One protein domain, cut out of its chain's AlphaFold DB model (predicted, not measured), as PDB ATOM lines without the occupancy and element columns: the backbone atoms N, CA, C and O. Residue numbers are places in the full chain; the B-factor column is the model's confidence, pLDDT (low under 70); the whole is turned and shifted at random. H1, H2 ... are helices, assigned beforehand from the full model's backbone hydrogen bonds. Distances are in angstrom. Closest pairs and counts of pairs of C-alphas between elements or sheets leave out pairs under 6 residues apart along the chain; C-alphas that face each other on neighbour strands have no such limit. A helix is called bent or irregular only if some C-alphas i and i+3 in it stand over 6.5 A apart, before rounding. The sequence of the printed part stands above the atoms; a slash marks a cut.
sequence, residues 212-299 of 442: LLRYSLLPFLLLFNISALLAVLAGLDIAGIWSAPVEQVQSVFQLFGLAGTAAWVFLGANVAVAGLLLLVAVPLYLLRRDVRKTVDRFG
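What this domain is: This is residues 212 to 299 of the 442 residues of the protein "Calcineurin-like phosphoesterase" of Halovenus aranensis (UniProt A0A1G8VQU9). One very long helix, H3, makes the longest axis, and a bent helix, H1, crosses it near the middle of H3, with arm H1b touching H3 and arm H1a only near it. The short helix H2 folds back on the beginning of H3, and H1b, the link to H2, H2 and the first part of H3 make a loose triangle on one side of the cross, while residues 212 to 218 of H1a and 279 to 299, of which 279 to 298 belong to H3, stand free as arms. The printed part has 88 residues with three named helices, in the order H1, H2, H3, and no named strand; the class is all helix. The whole is loose, with a radius of gyration of the C-alphas of 17.5 A, and it spans 60 by 40 by 13 A, only just flat.

How they stand to each other: Begin at residue 212, where H1, residues 212 to 238, starts. By its hydrogen bonds it was assigned as one helix, but it is bent: C-alphas 222 and 225 are 7.5 A apart, and its arms H1a, residues 212 to 222, and H1b, residues 225 to 238, stand at a steep tilt of 61 degrees. H1a is itself irregular, with C-alphas 216 and 219 at 6.7 A. Go on to H2, residues 246 to 254, and H3, residues 257 to 298. H1b touches H3 with residues 227 to 232 alone, and H3 touches H1b with residues 267 to 278 alone; look for the closest C-alphas at Ser 227 and Val 271, 4.5 A apart. Their lines stand about perpendicular, at 88 degrees. H1a and H3 are close but not clearly touching, with the C-alphas of Phe 220 and Asn 270 closest at 6.5 A, and their lines are about perpendicular at 77 degrees. H2 and H3 touch, H3 with residues 260 to 264 alone; the closest C-alphas are those of Phe 253 and Gly 260, 4.6 A apart. H2 and H3 run opposite ways at a steep tilt of 51 degrees. H2 is apart from H1a and from H1b. In H1b and H2 each O i to N i+4 pair is within hydrogen-bond range; in H1a 5 of 7 are, and in H3 37 of 38.

Where its parts are: Find C-alpha 212 at (15.736, -0.298, 19.783); from there H1a runs 16.1 A to C-alpha 222. Residues 223 and 224 belong to neither arm, and H1b then runs 20.0 A from C-alpha 225 to C-alpha 238 at (17.127, -14.637, 52.268). Look next for H2, which runs 12.3 A from Val 246 to Gln 254. H3, with 42 residues the longest helix, runs 59.9 A from C-alpha 257 at (4.666, -22.699, 28.114) to C-alpha 298 at (23.859, 27.291, 54.905). Near residue 282 you will find a kink of 29 degrees in H3.

The domain as a whole: The two C-alphas farthest apart are those of Gly 257 and Phe 298, 59.9 A, and the C-alphas of Leu 212 and Gly 299 are 44.8 A apart. Set aside the stretches that stand free, and a body of 60 residues remains, spanning 31 by 26 by 13 A with a radius of gyration of 11.8 A. The printed part has no cut. The link from H1 to H2, 7 residues, is short, and the link from H2 to H3, 2 residues, is tight. In the B-factor column, the mean pLDDT of the printed part is 87.7, and one residue, Gly 299, is under 70 in this predicted model.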
ATOM      1  N   LEU A 212      15.417   1.029  19.243       92.94
ATOM      2  CA  LEU A 212      15.736  -0.298  19.783       92.94
ATOM      3  C   LEU A 212      16.078  -0.225  21.272       92.94
ATOM      4  O   LEU A 212      15.588  -1.041  22.049       92.94
ATOM      5  N   LEU A 213      16.870   0.773  21.675       93.00
ATOM      6  CA  LEU A 213      17.208   1.005  23.080       93.00
ATOM      7  C   LEU A 213      15.975   1.424  23.891       93.00
ATOM      8  O   LEU A 213      15.733   0.912  24.978       93.00
ATOM      9  N   ARG A 214      15.159   2.330  23.350       93.62
ATOM     10  CA  ARG A 214      13.945   2.806  24.017       93.62
ATOM     11  C   ARG A 214      12.964   1.673  24.284       93.62
ATOM     12  O   ARG A 214      12.481   1.526  25.405       93.62
ATOM     13  N   TYR A 215      12.671   0.865  23.267       91.81
ATOM     14  CA  TYR A 215      11.713  -0.229  23.399       91.81
ATOM     15  C   TYR A 215      12.270  -1.429  24.170       91.81
ATOM     16  O   TYR A 215      11.475  -2.178  24.729       91.81
ATOM     17  N   SER A 216      13.595  -1.595  24.278       91.00
ATOM     18  CA  SER A 216      14.183  -2.587  25.188       91.00
ATOM     19  C   SER A 216      14.150  -2.136  26.654       91.00
ATOM     20  O   SER A 216      13.931  -2.962  27.537       91.00
ATOM     21  N   LEU A 217      14.293  -0.833  26.922       91.38
ATOM     22  CA  LEU A 217      14.182  -0.257  28.267       91.38
ATOM     23  C   LEU A 217      12.735  -0.153  28.760       91.38
ATOM     24  O   LEU A 217      12.489  -0.249  29.961       91.38
ATOM     25  N   LEU A 218      11.767   0.042  27.862       90.94
ATOM     26  CA  LEU A 218      10.377   0.306  28.239       90.94
ATOM     27  C   LEU A 218       9.775  -0.768  29.177       90.94
ATOM     28  O   LEU A 218       9.235  -0.382  30.216       90.94
ATOM     29  N   PRO A 219       9.899  -2.088  28.915       88.56
ATOM     30  CA  PRO A 219       9.383  -3.114  29.824       88.56
ATOM     31  C   PRO A 219      10.086  -3.114  31.187       88.56
ATOM     32  O   PRO A 219       9.435  -3.337  32.206       88.56
ATOM     33  N   PHE A 220      11.394  -2.831  31.218       89.50
ATOM     34  CA  PHE A 220      12.166  -2.717  32.458       89.50
ATOM     35  C   PHE A 220      11.625  -1.578  33.333       89.50
ATOM     36  O   PHE A 220      11.322  -1.779  34.508       89.50
ATOM     37  N   LEU A 221      11.444  -0.390  32.745       91.00
ATOM     38  CA  LEU A 221      10.963   0.798  33.453       91.00
ATOM     39  C   LEU A 221       9.510   0.650  33.920       91.00
ATOM     40  O   LEU A 221       9.181   1.079  35.027       91.00
ATOM     41  N   LEU A 222       8.653   0.013  33.115       89.12
ATOM     42  CA  LEU A 222       7.261  -0.281  33.471       89.12
ATOM     43  C   LEU A 222       7.162  -1.232  34.668       89.12
ATOM     44  O   LEU A 222       6.388  -0.992  35.594       89.12
ATOM     45  N   LEU A 223       7.961  -2.301  34.669       88.38
ATOM     46  CA  LEU A 223       7.935  -3.325  35.716       88.38
ATOM     47  C   LEU A 223       8.814  -2.985  36.921       88.38
ATOM     48  O   LEU A 223       8.845  -3.763  37.875       88.38
ATOM     49  N   PHE A 224       9.520  -1.853  36.906       89.81
ATOM     50  CA  PHE A 224      10.510  -1.520  37.926       89.81
ATOM     51  C   PHE A 224       9.929  -1.532  39.342       89.81
ATOM     52  O   PHE A 224      10.487  -2.194  40.206       89.81
ATOM     53  N   ASN A 225       8.788  -0.874  39.583       88.56
ATOM     54  CA  ASN A 225       8.200  -0.797  40.930       88.56
ATOM     55  C   ASN A 225       7.811  -2.184  41.469       88.56
ATOM     56  O   ASN A 225       8.059  -2.491  42.633       88.56
ATOM     57  N   ILE A 226       7.260  -3.044  40.606       89.38
ATOM     58  CA  ILE A 226       6.932  -4.437  40.947       89.38
ATOM     59  C   ILE A 226       8.220  -5.217  41.229       89.38
ATOM     60  O   ILE A 226       8.314  -5.930  42.223       89.38
ATOM     61  N   SER A 227       9.236  -5.046  40.386       89.50
ATOM     62  CA  SER A 227      10.523  -5.733  40.511       89.50
ATOM     63  C   SER A 227      11.281  -5.304  41.767       89.50
ATOM     64  O   SER A 227      11.876  -6.139  42.436       89.50
ATOM     65  N   ALA A 228      11.213  -4.023  42.130       88.44
ATOM     66  CA  ALA A 228      11.775  -3.471  43.355       88.44
ATOM     67  C   ALA A 228      11.084  -4.053  44.596       88.44
ATOM     68  O   ALA A 228      11.763  -4.486  45.525       88.44
ATOM     69  N   LEU A 229       9.748  -4.138  44.593       90.06
ATOM     70  CA  LEU A 229       8.996  -4.791  45.668       90.06
ATOM     71  C   LEU A 229       9.388  -6.268  45.807       90.06
ATOM     72  O   LEU A 229       9.688  -6.730  46.907       90.06
ATOM     73  N   LEU A 230       9.431  -7.003  44.694       89.75
ATOM     74  CA  LEU A 230       9.842  -8.407  44.682       89.75
ATOM     75  C   LEU A 230      11.301  -8.590  45.123       89.75
ATOM     76  O   LEU A 230      11.600  -9.566  45.803       89.75
ATOM     77  N   ALA A 231      12.195  -7.651  44.806       89.88
ATOM     78  CA  ALA A 231      13.584  -7.678  45.264       89.88
ATOM     79  C   ALA A 231      13.687  -7.510  46.784       89.88
ATOM     80  O   ALA A 231      14.447  -8.231  47.431       89.88
ATOM     81  N   VAL A 232      12.894  -6.607  47.370       89.44
ATOM     82  CA  VAL A 232      12.802  -6.453  48.830       89.44
ATOM     83  C   VAL A 232      12.278  -7.736  49.470       89.44
ATOM     84  O   VAL A 232      12.881  -8.234  50.417       89.44
ATOM     85  N   LEU A 233      11.200  -8.308  48.928       89.81
ATOM     86  CA  LEU A 233      10.624  -9.565  49.411       89.81
ATOM     87  C   LEU A 233      11.617 -10.736  49.318       89.81
ATOM     88  O   LEU A 233      11.739 -11.502  50.270       89.81
ATOM     89  N   ALA A 234      12.376 -10.837  48.225       87.12
ATOM     90  CA  ALA A 234      13.444 -11.823  48.077       87.12
ATOM     91  C   ALA A 234      14.574 -11.607  49.100       87.12
ATOM     92  O   ALA A 234      15.092 -12.565  49.665       87.12
ATOM     93  N   GLY A 235      14.933 -10.355  49.396       86.50
ATOM     94  CA  GLY A 235      15.884 -10.037  50.463       86.50
ATOM     95  C   GLY A 235      15.389 -10.455  51.853       86.50
ATOM     96  O   GLY A 235      16.170 -10.980  52.645       86.50
ATOM     97  N   LEU A 236      14.097 -10.268  52.144       89.12
ATOM     98  CA  LEU A 236      13.474 -10.709  53.400       89.12
ATOM     99  C   LEU A 236      13.437 -12.237  53.530       89.12
ATOM    100  O   LEU A 236      13.637 -12.750  54.630       89.12
ATOM    101  N   ASP A 237      13.206 -12.943  52.423       87.94
ATOM    102  CA  ASP A 237      13.274 -14.405  52.343       87.94
ATOM    103  C   ASP A 237      14.691 -14.918  52.646       87.94
ATOM    104  O   ASP A 237      14.881 -15.730  53.550       87.94
ATOM    105  N   ILE A 238      15.709 -14.332  52.004       87.12
ATOM    106  CA  ILE A 238      17.127 -14.637  52.268       87.12
ATOM    107  C   ILE A 238      17.507 -14.350  53.730       87.12
ATOM    108  O   ILE A 238      18.293 -15.087  54.326       87.12
ATOM    109  N   ALA A 239      16.951 -13.292  54.324       89.06
ATOM    110  CA  ALA A 239      17.170 -12.944  55.727       89.06
ATOM    111  C   ALA A 239      16.389 -13.835  56.718       89.06
ATOM    112  O   ALA A 239      16.561 -13.682  57.928       89.06
ATOM    113  N   GLY A 240      15.528 -14.738  56.235       87.75
ATOM    114  CA  GLY A 240      14.693 -15.614  57.061       87.75
ATOM    115  C   GLY A 240      13.538 -14.904  57.775       87.75
ATOM    116  O   GLY A 240      12.975 -15.451  58.721       87.75
ATOM    117  N   ILE A 241      13.192 -13.682  57.356       89.75
ATOM    118  CA  ILE A 241      12.106 -12.878  57.942       89.75
ATOM    119  C   ILE A 241      10.746 -13.293  57.360       89.75
ATOM    120  O   ILE A 241       9.715 -13.187  58.023       89.75
ATOM    121  N   TRP A 242      10.740 -13.764  56.116       83.06
ATOM    122  CA  TRP A 242       9.553 -14.192  55.383       83.06
ATOM    123  C   TRP A 242       9.872 -15.438  54.543       83.06
ATOM    124  O   TRP A 242      11.033 -15.814  54.433       83.06
ATOM    125  N   SER A 243       8.855 -16.093  53.978       82.12
ATOM    126  CA  SER A 243       9.036 -17.207  53.041       82.12
ATOM    127  C   SER A 243       8.253 -16.956  51.761       82.12
ATOM    128  O   SER A 243       7.020 -16.893  51.779       82.12
ATOM    129  N   ALA A 244       8.971 -16.800  50.653       77.31
ATOM    130  CA  ALA A 244       8.391 -16.449  49.367       77.31
ATOM    131  C   ALA A 244       7.775 -17.668  48.654       77.31
ATOM    132  O   ALA A 244       8.460 -18.679  48.494       77.31
ATOM    133  N   PRO A 245       6.531 -17.603  48.132       82.31
ATOM    134  CA  PRO A 245       5.917 -18.702  47.380       82.31
ATOM    135  C   PRO A 245       6.438 -18.773  45.929       82.31
ATOM    136  O   PRO A 245       5.672 -18.754  44.963       82.31
ATOM    137  N   VAL A 246       7.764 -18.793  45.753       81.12
ATOM    138  CA  VAL A 246       8.438 -18.701  44.444       81.12
ATOM    139  C   VAL A 246       8.032 -19.855  43.531       81.12
ATOM    140  O   VAL A 246       7.729 -19.628  42.362       81.12
ATOM    141  N   GLU A 247       7.959 -21.078  44.064       81.56
ATOM    142  CA  GLU A 247       7.608 -22.276  43.294       81.56
ATOM    143  C   GLU A 247       6.161 -22.235  42.779       81.56
ATOM    144  O   GLU A 247       5.902 -22.594  41.626       81.56
ATOM    145  N   GLN A 248       5.213 -21.753  43.595       83.75
ATOM    146  CA  GLN A 248       3.817 -21.614  43.172       83.75
ATOM    147  C   GLN A 248       3.685 -20.565  42.064       83.75
ATOM    148  O   GLN A 248       3.009 -20.808  41.066       83.75
ATOM    149  N   VAL A 249       4.360 -19.421  42.207       83.88
ATOM    150  CA  VAL A 249       4.341 -18.364  41.188       83.88
ATOM    151  C   VAL A 249       5.001 -18.853  39.897       83.88
ATOM    152  O   VAL A 249       4.407 -18.726  38.828       83.88
ATOM    153  N   GLN A 250       6.177 -19.483  39.973       86.56
ATOM    154  CA  GLN A 250       6.865 -20.041  38.805       86.56
ATOM    155  C   GLN A 250       5.991 -21.060  38.059       86.56
ATOM    156  O   GLN A 250       5.927 -21.029  36.828       86.56
ATOM    157  N   SER A 251       5.279 -21.918  38.793       87.25
ATOM    158  CA  SER A 251       4.355 -22.900  38.216       87.25
ATOM    159  C   SER A 251       3.223 -22.232  37.429       87.25
ATOM    160  O   SER A 251       2.885 -22.696  36.343       87.25
ATOM    161  N   VAL A 252       2.684 -21.103  37.913       87.94
ATOM    162  CA  VAL A 252       1.670 -20.317  37.183       87.94
ATOM    163  C   VAL A 252       2.225 -19.771  35.869       87.94
ATOM    164  O   VAL A 252       1.556 -19.864  34.844       87.94
ATOM    165  N   PHE A 253       3.455 -19.248  35.860       88.94
ATOM    166  CA  PHE A 253       4.089 -18.798  34.618       88.94
ATOM    167  C   PHE A 253       4.294 -19.962  33.642       88.94
ATOM    168  O   PHE A 253       3.997 -19.826  32.458       88.94
ATOM    169  N   GLN A 254       4.724 -21.132  34.117       89.06
ATOM    170  CA  GLN A 254       4.940 -22.308  33.266       89.06
ATOM    171  C   GLN A 254       3.665 -22.819  32.572       89.06
ATOM    172  O   GLN A 254       3.778 -23.417  31.500       89.06
ATOM    173  N   LEU A 255       2.465 -22.526  33.095       91.56
ATOM    174  CA  LEU A 255       1.194 -22.827  32.410       91.56
ATOM    175  C   LEU A 255       1.102 -22.175  31.020       91.56
ATOM    176  O   LEU A 255       0.422 -22.696  30.140       91.56
ATOM    177  N   PHE A 256       1.823 -21.073  30.795       91.12
ATOM    178  CA  PHE A 256       1.901 -20.378  29.507       91.12
ATOM    179  C   PHE A 256       3.050 -20.886  28.609       91.12
ATOM    180  O   PHE A 256       3.425 -20.229  27.635       91.12
ATOM    181  N   GLY A 257       3.643 -22.043  28.925       91.88
ATOM    182  CA  GLY A 257       4.666 -22.699  28.114       91.88
ATOM    183  C   GLY A 257       5.960 -21.887  27.972       91.88
ATOM    184  O   GLY A 257       6.480 -21.319  28.938       91.88
ATOM    185  N   LEU A 258       6.500 -21.833  26.748       91.50
ATOM    186  CA  LEU A 258       7.755 -21.126  26.448       91.50
ATOM    187  C   LEU A 258       7.663 -19.624  26.742       91.50
ATOM    188  O   LEU A 258       8.599 -19.054  27.300       91.50
ATOM    189  N   ALA A 259       6.530 -18.996  26.416       88.81
ATOM    190  CA  ALA A 259       6.308 -17.574  26.671       88.81
ATOM    191  C   ALA A 259       6.324 -17.270  28.175       88.81
ATOM    192  O   ALA A 259       6.983 -16.331  28.619       88.81
ATOM    193  N   GLY A 260       5.662 -18.115  28.966       88.75
ATOM    194  CA  GLY A 260       5.668 -18.012  30.419       88.75
ATOM    195  C   GLY A 260       7.047 -18.211  31.042       88.75
ATOM    196  O   GLY A 260       7.448 -17.458  31.927       88.75
ATOM    197  N   THR A 261       7.816 -19.169  30.523       89.25
ATOM    198  CA  THR A 261       9.198 -19.416  30.965       89.25
ATOM    199  C   THR A 261      10.095 -18.213  30.672       89.25
ATOM    200  O   THR A 261      10.850 -17.777  31.540       89.25
ATOM    201  N   ALA A 262       9.979 -17.627  29.476       88.88
ATOM    202  CA  ALA A 262      10.713 -16.422  29.108       88.88
ATOM    203  C   ALA A 262      10.334 -15.223  29.996       88.88
ATOM    204  O   ALA A 262      11.217 -14.511  30.473       88.88
ATOM    205  N   ALA A 263       9.040 -15.034  30.277       87.00
ATOM    206  CA  ALA A 263       8.557 -13.982  31.168       87.00
ATOM    207  C   ALA A 263       9.081 -14.145  32.606       87.00
ATOM    208  O   ALA A 263       9.479 -13.158  33.221       87.00
ATOM    209  N   TRP A 264       9.147 -15.378  33.120       89.38
ATOM    210  CA  TRP A 264       9.723 -15.675  34.434       89.38
ATOM    211  C   TRP A 264      11.212 -15.318  34.512       89.38
ATOM    212  O   TRP A 264      11.640 -14.635  35.441       89.38
ATOM    213  N   VAL A 265      12.001 -15.729  33.511       88.62
ATOM    214  CA  VAL A 265      13.434 -15.391  33.433       88.62
ATOM    215  C   VAL A 265      13.633 -13.877  33.354       88.62
ATOM    216  O   VAL A 265      14.477 -13.329  34.062       88.62
ATOM    217  N   PHE A 266      12.832 -13.191  32.537       88.38
ATOM    218  CA  PHE A 266      12.882 -11.737  32.413       88.38
ATOM    219  C   PHE A 266      12.529 -11.027  33.726       88.38
ATOM    220  O   PHE A 266      13.233 -10.104  34.134       88.38
ATOM    221  N   LEU A 267      11.487 -11.482  34.427       87.81
ATOM    222  CA  LEU A 267      11.127 -10.960  35.744       87.81
ATOM    223  C   LEU A 267      12.269 -11.154  36.748       87.81
ATOM    224  O   LEU A 267      12.629 -10.206  37.436       87.81
ATOM    225  N   GLY A 268      12.878 -12.342  36.792       88.69
ATOM    226  CA  GLY A 268      14.031 -12.616  37.652       88.69
ATOM    227  C   GLY A 268      15.213 -11.683  37.370       88.69
ATOM    228  O   GLY A 268      15.799 -11.131  38.302       88.69
ATOM    229  N   ALA A 269      15.516 -11.431  36.093       89.06
ATOM    230  CA  ALA A 269      16.539 -10.464  35.697       89.06
ATOM    231  C   ALA A 269      16.189  -9.036  36.155       89.06
ATOM    232  O   ALA A 269      17.036  -8.358  36.739       89.06
ATOM    233  N   ASN A 270      14.940  -8.596  35.969       89.19
ATOM    234  CA  ASN A 270      14.489  -7.281  36.436       89.19
ATOM    235  C   ASN A 270      14.586  -7.144  37.956       89.19
ATOM    236  O   ASN A 270      15.048  -6.116  38.439       89.19
ATOM    237  N   VAL A 271      14.186  -8.172  38.707       90.19
ATOM    238  CA  VAL A 271      14.283  -8.206  40.173       90.19
ATOM    239  C   VAL A 271      15.739  -8.109  40.621       90.19
ATOM    240  O   VAL A 271      16.044  -7.319  41.511       90.19
ATOM    241  N   ALA A 272      16.653  -8.841  39.979       90.31
ATOM    242  CA  ALA A 272      18.077  -8.777  40.299       90.31
ATOM    243  C   ALA A 272      18.662  -7.373  40.055       90.31
ATOM    244  O   ALA A 272      19.342  -6.824  40.923       90.31
ATOM    245  N   VAL A 273      18.359  -6.762  38.905       89.50
ATOM    246  CA  VAL A 273      18.818  -5.401  38.585       89.50
ATOM    247  C   VAL A 273      18.173  -4.370  39.513       89.50
ATOM    248  O   VAL A 273      18.873  -3.498  40.023       89.50
ATOM    249  N   ALA A 274      16.869  -4.466  39.782       88.94
ATOM    250  CA  ALA A 274      16.176  -3.583  40.718       88.94
ATOM    251  C   ALA A 274      16.764  -3.701  42.132       88.94
ATOM    252  O   ALA A 274      17.015  -2.685  42.772       88.94
ATOM    253  N   GLY A 275      17.065  -4.920  42.589       90.25
ATOM    254  CA  GLY A 275      17.756  -5.169  43.852       90.25
ATOM    255  C   GLY A 275      19.133  -4.506  43.906       90.25
ATOM    256  O   GLY A 275      19.429  -3.800  44.867       90.25
ATOM    257  N   LEU A 276      19.949  -4.648  42.855       91.38
ATOM    258  CA  LEU A 276      21.251  -3.978  42.761       91.38
ATOM    259  C   LEU A 276      21.112  -2.448  42.794       91.38
ATOM    260  O   LEU A 276      21.851  -1.772  43.511       91.38
ATOM    261  N   LEU A 277      20.148  -1.900  42.053       90.94
ATOM    262  CA  LEU A 277      19.871  -0.466  42.049       90.94
ATOM    263  C   LEU A 277      19.426   0.021  43.427       90.94
ATOM    264  O   LEU A 277      19.900   1.063  43.860       90.94
ATOM    265  N   LEU A 278      18.589  -0.731  44.148       88.44
ATOM    266  CA  LEU A 278      18.196  -0.407  45.522       88.44
ATOM    267  C   LEU A 278      19.392  -0.432  46.483       88.44
ATOM    268  O   LEU A 278      19.529   0.479  47.300       88.44
ATOM    269  N   LEU A 279      20.286  -1.417  46.353       89.31
ATOM    270  CA  LEU A 279      21.500  -1.511  47.170       89.31
ATOM    271  C   LEU A 279      22.410  -0.288  47.008       89.31
ATOM    272  O   LEU A 279      23.031   0.131  47.980       89.31
ATOM    273  N   VAL A 280      22.472   0.302  45.812       91.50
ATOM    274  CA  VAL A 280      23.224   1.542  45.552       91.50
ATOM    275  C   VAL A 280      22.406   2.786  45.922       91.50
ATOM    276  O   VAL A 280      22.944   3.754  46.465       91.50
ATOM    277  N   ALA A 281      21.097   2.768  45.668       89.00
ATOM    278  CA  ALA A 281      20.204   3.893  45.914       89.00
ATOM    279  C   ALA A 281      20.063   4.210  47.405       89.00
ATOM    280  O   ALA A 281      19.962   5.384  47.750       89.00
ATOM    281  N   VAL A 282      20.092   3.210  48.293       89.06
ATOM    282  CA  VAL A 282      19.993   3.433  49.745       89.06
ATOM    283  C   VAL A 282      21.174   4.267  50.278       89.06
ATOM    284  O   VAL A 282      20.914   5.329  50.850       89.06
ATOM    285  N   PRO A 283      22.455   3.896  50.064       91.31
ATOM    286  CA  PRO A 283      23.591   4.740  50.439       91.31
ATOM    287  C   PRO A 283      23.548   6.133  49.804       91.31
ATOM    288  O   PRO A 283      23.768   7.126  50.495       91.31
ATOM    289  N   LEU A 284      23.219   6.230  48.509       91.12
ATOM    290  CA  LEU A 284      23.126   7.519  47.818       91.12
ATOM    291  C   LEU A 284      22.013   8.404  48.379       91.12
ATOM    292  O   LEU A 284      22.192   9.612  48.500       91.12
ATOM    293  N   TYR A 285      20.873   7.821  48.745       90.88
ATOM    294  CA  TYR A 285      19.779   8.538  49.386       90.88
ATOM    295  C   TYR A 285      20.206   9.094  50.746       90.88
ATOM    296  O   TYR A 285      19.935  10.259  51.038       90.88
ATOM    297  N   LEU A 286      20.910   8.295  51.555       92.31
ATOM    298  CA  LEU A 286      21.436   8.741  52.847       92.31
ATOM    299  C   LEU A 286      22.453   9.876  52.676       92.31
ATOM    300  O   LEU A 286      22.330  10.896  53.350       92.31
ATOM    301  N   LEU A 287      23.384   9.746  51.725       91.62
ATOM    302  CA  LEU A 287      24.351  10.793  51.395       91.62
ATOM    303  C   LEU A 287      23.654  12.068  50.908       91.62
ATOM    304  O   LEU A 287      23.917  13.153  51.418       91.62
ATOM    305  N   ARG A 288      22.719  11.953  49.959       87.38
ATOM    306  CA  ARG A 288      21.945  13.092  49.445       87.38
ATOM    307  C   ARG A 288      21.175  13.786  50.560       87.38
ATOM    308  O   ARG A 288      21.112  15.011  50.580       87.38
ATOM    309  N   ARG A 289      20.567  13.022  51.469       88.75
ATOM    310  CA  ARG A 289      19.850  13.567  52.625       88.75
ATOM    311  C   ARG A 289      20.791  14.352  53.536       88.75
ATOM    312  O   ARG A 289      20.392  15.405  54.024       88.75
ATOM    313  N   ASP A 290      22.002  13.858  53.760       90.31
ATOM    314  CA  ASP A 290      23.010  14.524  54.586       90.31
ATOM    315  C   ASP A 290      23.551  15.810  53.937       90.31
ATOM    316  O   ASP A 290      23.578  16.872  54.566       90.31
ATOM    317  N   VAL A 291      23.859  15.752  52.637       84.81
ATOM    318  CA  VAL A 291      24.244  16.923  51.836       84.81
ATOM    319  C   VAL A 291      23.131  17.966  51.842       84.81
ATOM    320  O   VAL A 291      23.403  19.131  52.111       84.81
ATOM    321  N   ARG A 292      21.872  17.565  51.619       81.12
ATOM    322  CA  ARG A 292      20.728  18.487  51.631       81.12
ATOM    323  C   ARG A 292      20.590  19.194  52.976       81.12
ATOM    324  O   ARG A 292      20.575  20.410  53.000       81.12
ATOM    325  N   LYS A 293      20.612  18.457  54.091       84.69
ATOM    326  CA  LYS A 293      20.601  19.069  55.432       84.69
ATOM    327  C   LYS A 293      21.734  20.079  55.623       84.69
ATOM    328  O   LYS A 293      21.564  21.081  56.310       84.69
ATOM    329  N   THR A 294      22.905  19.785  55.064       83.75
ATOM    330  CA  THR A 294      24.055  20.685  55.132       83.75
ATOM    331  C   THR A 294      23.818  21.952  54.327       83.75
ATOM    332  O   THR A 294      24.067  23.032  54.846       83.75
ATOM    333  N   VAL A 295      23.306  21.822  53.107       78.06
ATOM    334  CA  VAL A 295      22.962  22.936  52.222       78.06
ATOM    335  C   VAL A 295      21.857  23.814  52.821       78.06
ATOM    336  O   VAL A 295      22.041  25.026  52.895       78.06
ATOM    337  N   ASP A 296      20.781  23.212  53.334       77.31
ATOM    338  CA  ASP A 296      19.664  23.919  53.979       77.31
ATOM    339  C   ASP A 296      20.161  24.747  55.180       77.31
ATOM    340  O   ASP A 296      19.758  25.888  55.381       77.31
ATOM    341  N   ARG A 297      21.116  24.210  55.952       77.50
ATOM    342  CA  ARG A 297      21.750  24.922  57.074       77.50
ATOM    343  C   ARG A 297      22.563  26.143  56.639       77.50
ATOM    344  O   ARG A 297      22.712  27.064  57.436       77.50
ATOM    345  N   PHE A 298      23.121  26.142  55.431       76.62
ATOM    346  CA  PHE A 298      23.859  27.291  54.905       76.62
ATOM    347  C   PHE A 298      22.952  28.317  54.211       76.62
ATOM    348  O   PHE A 298      23.454  29.366  53.825       76.62
ATOM    349  N   GLY A 299      21.655  28.034  54.037       58.19
ATOM    350  CA  GLY A 299      20.723  28.939  53.352       58.19
ATOM    351  C   GLY A 299      21.094  29.221  51.892       58.19
ATOM    352  O   GLY A 299      20.658  30.215  51.334       58.19
TER     353      GLY A 299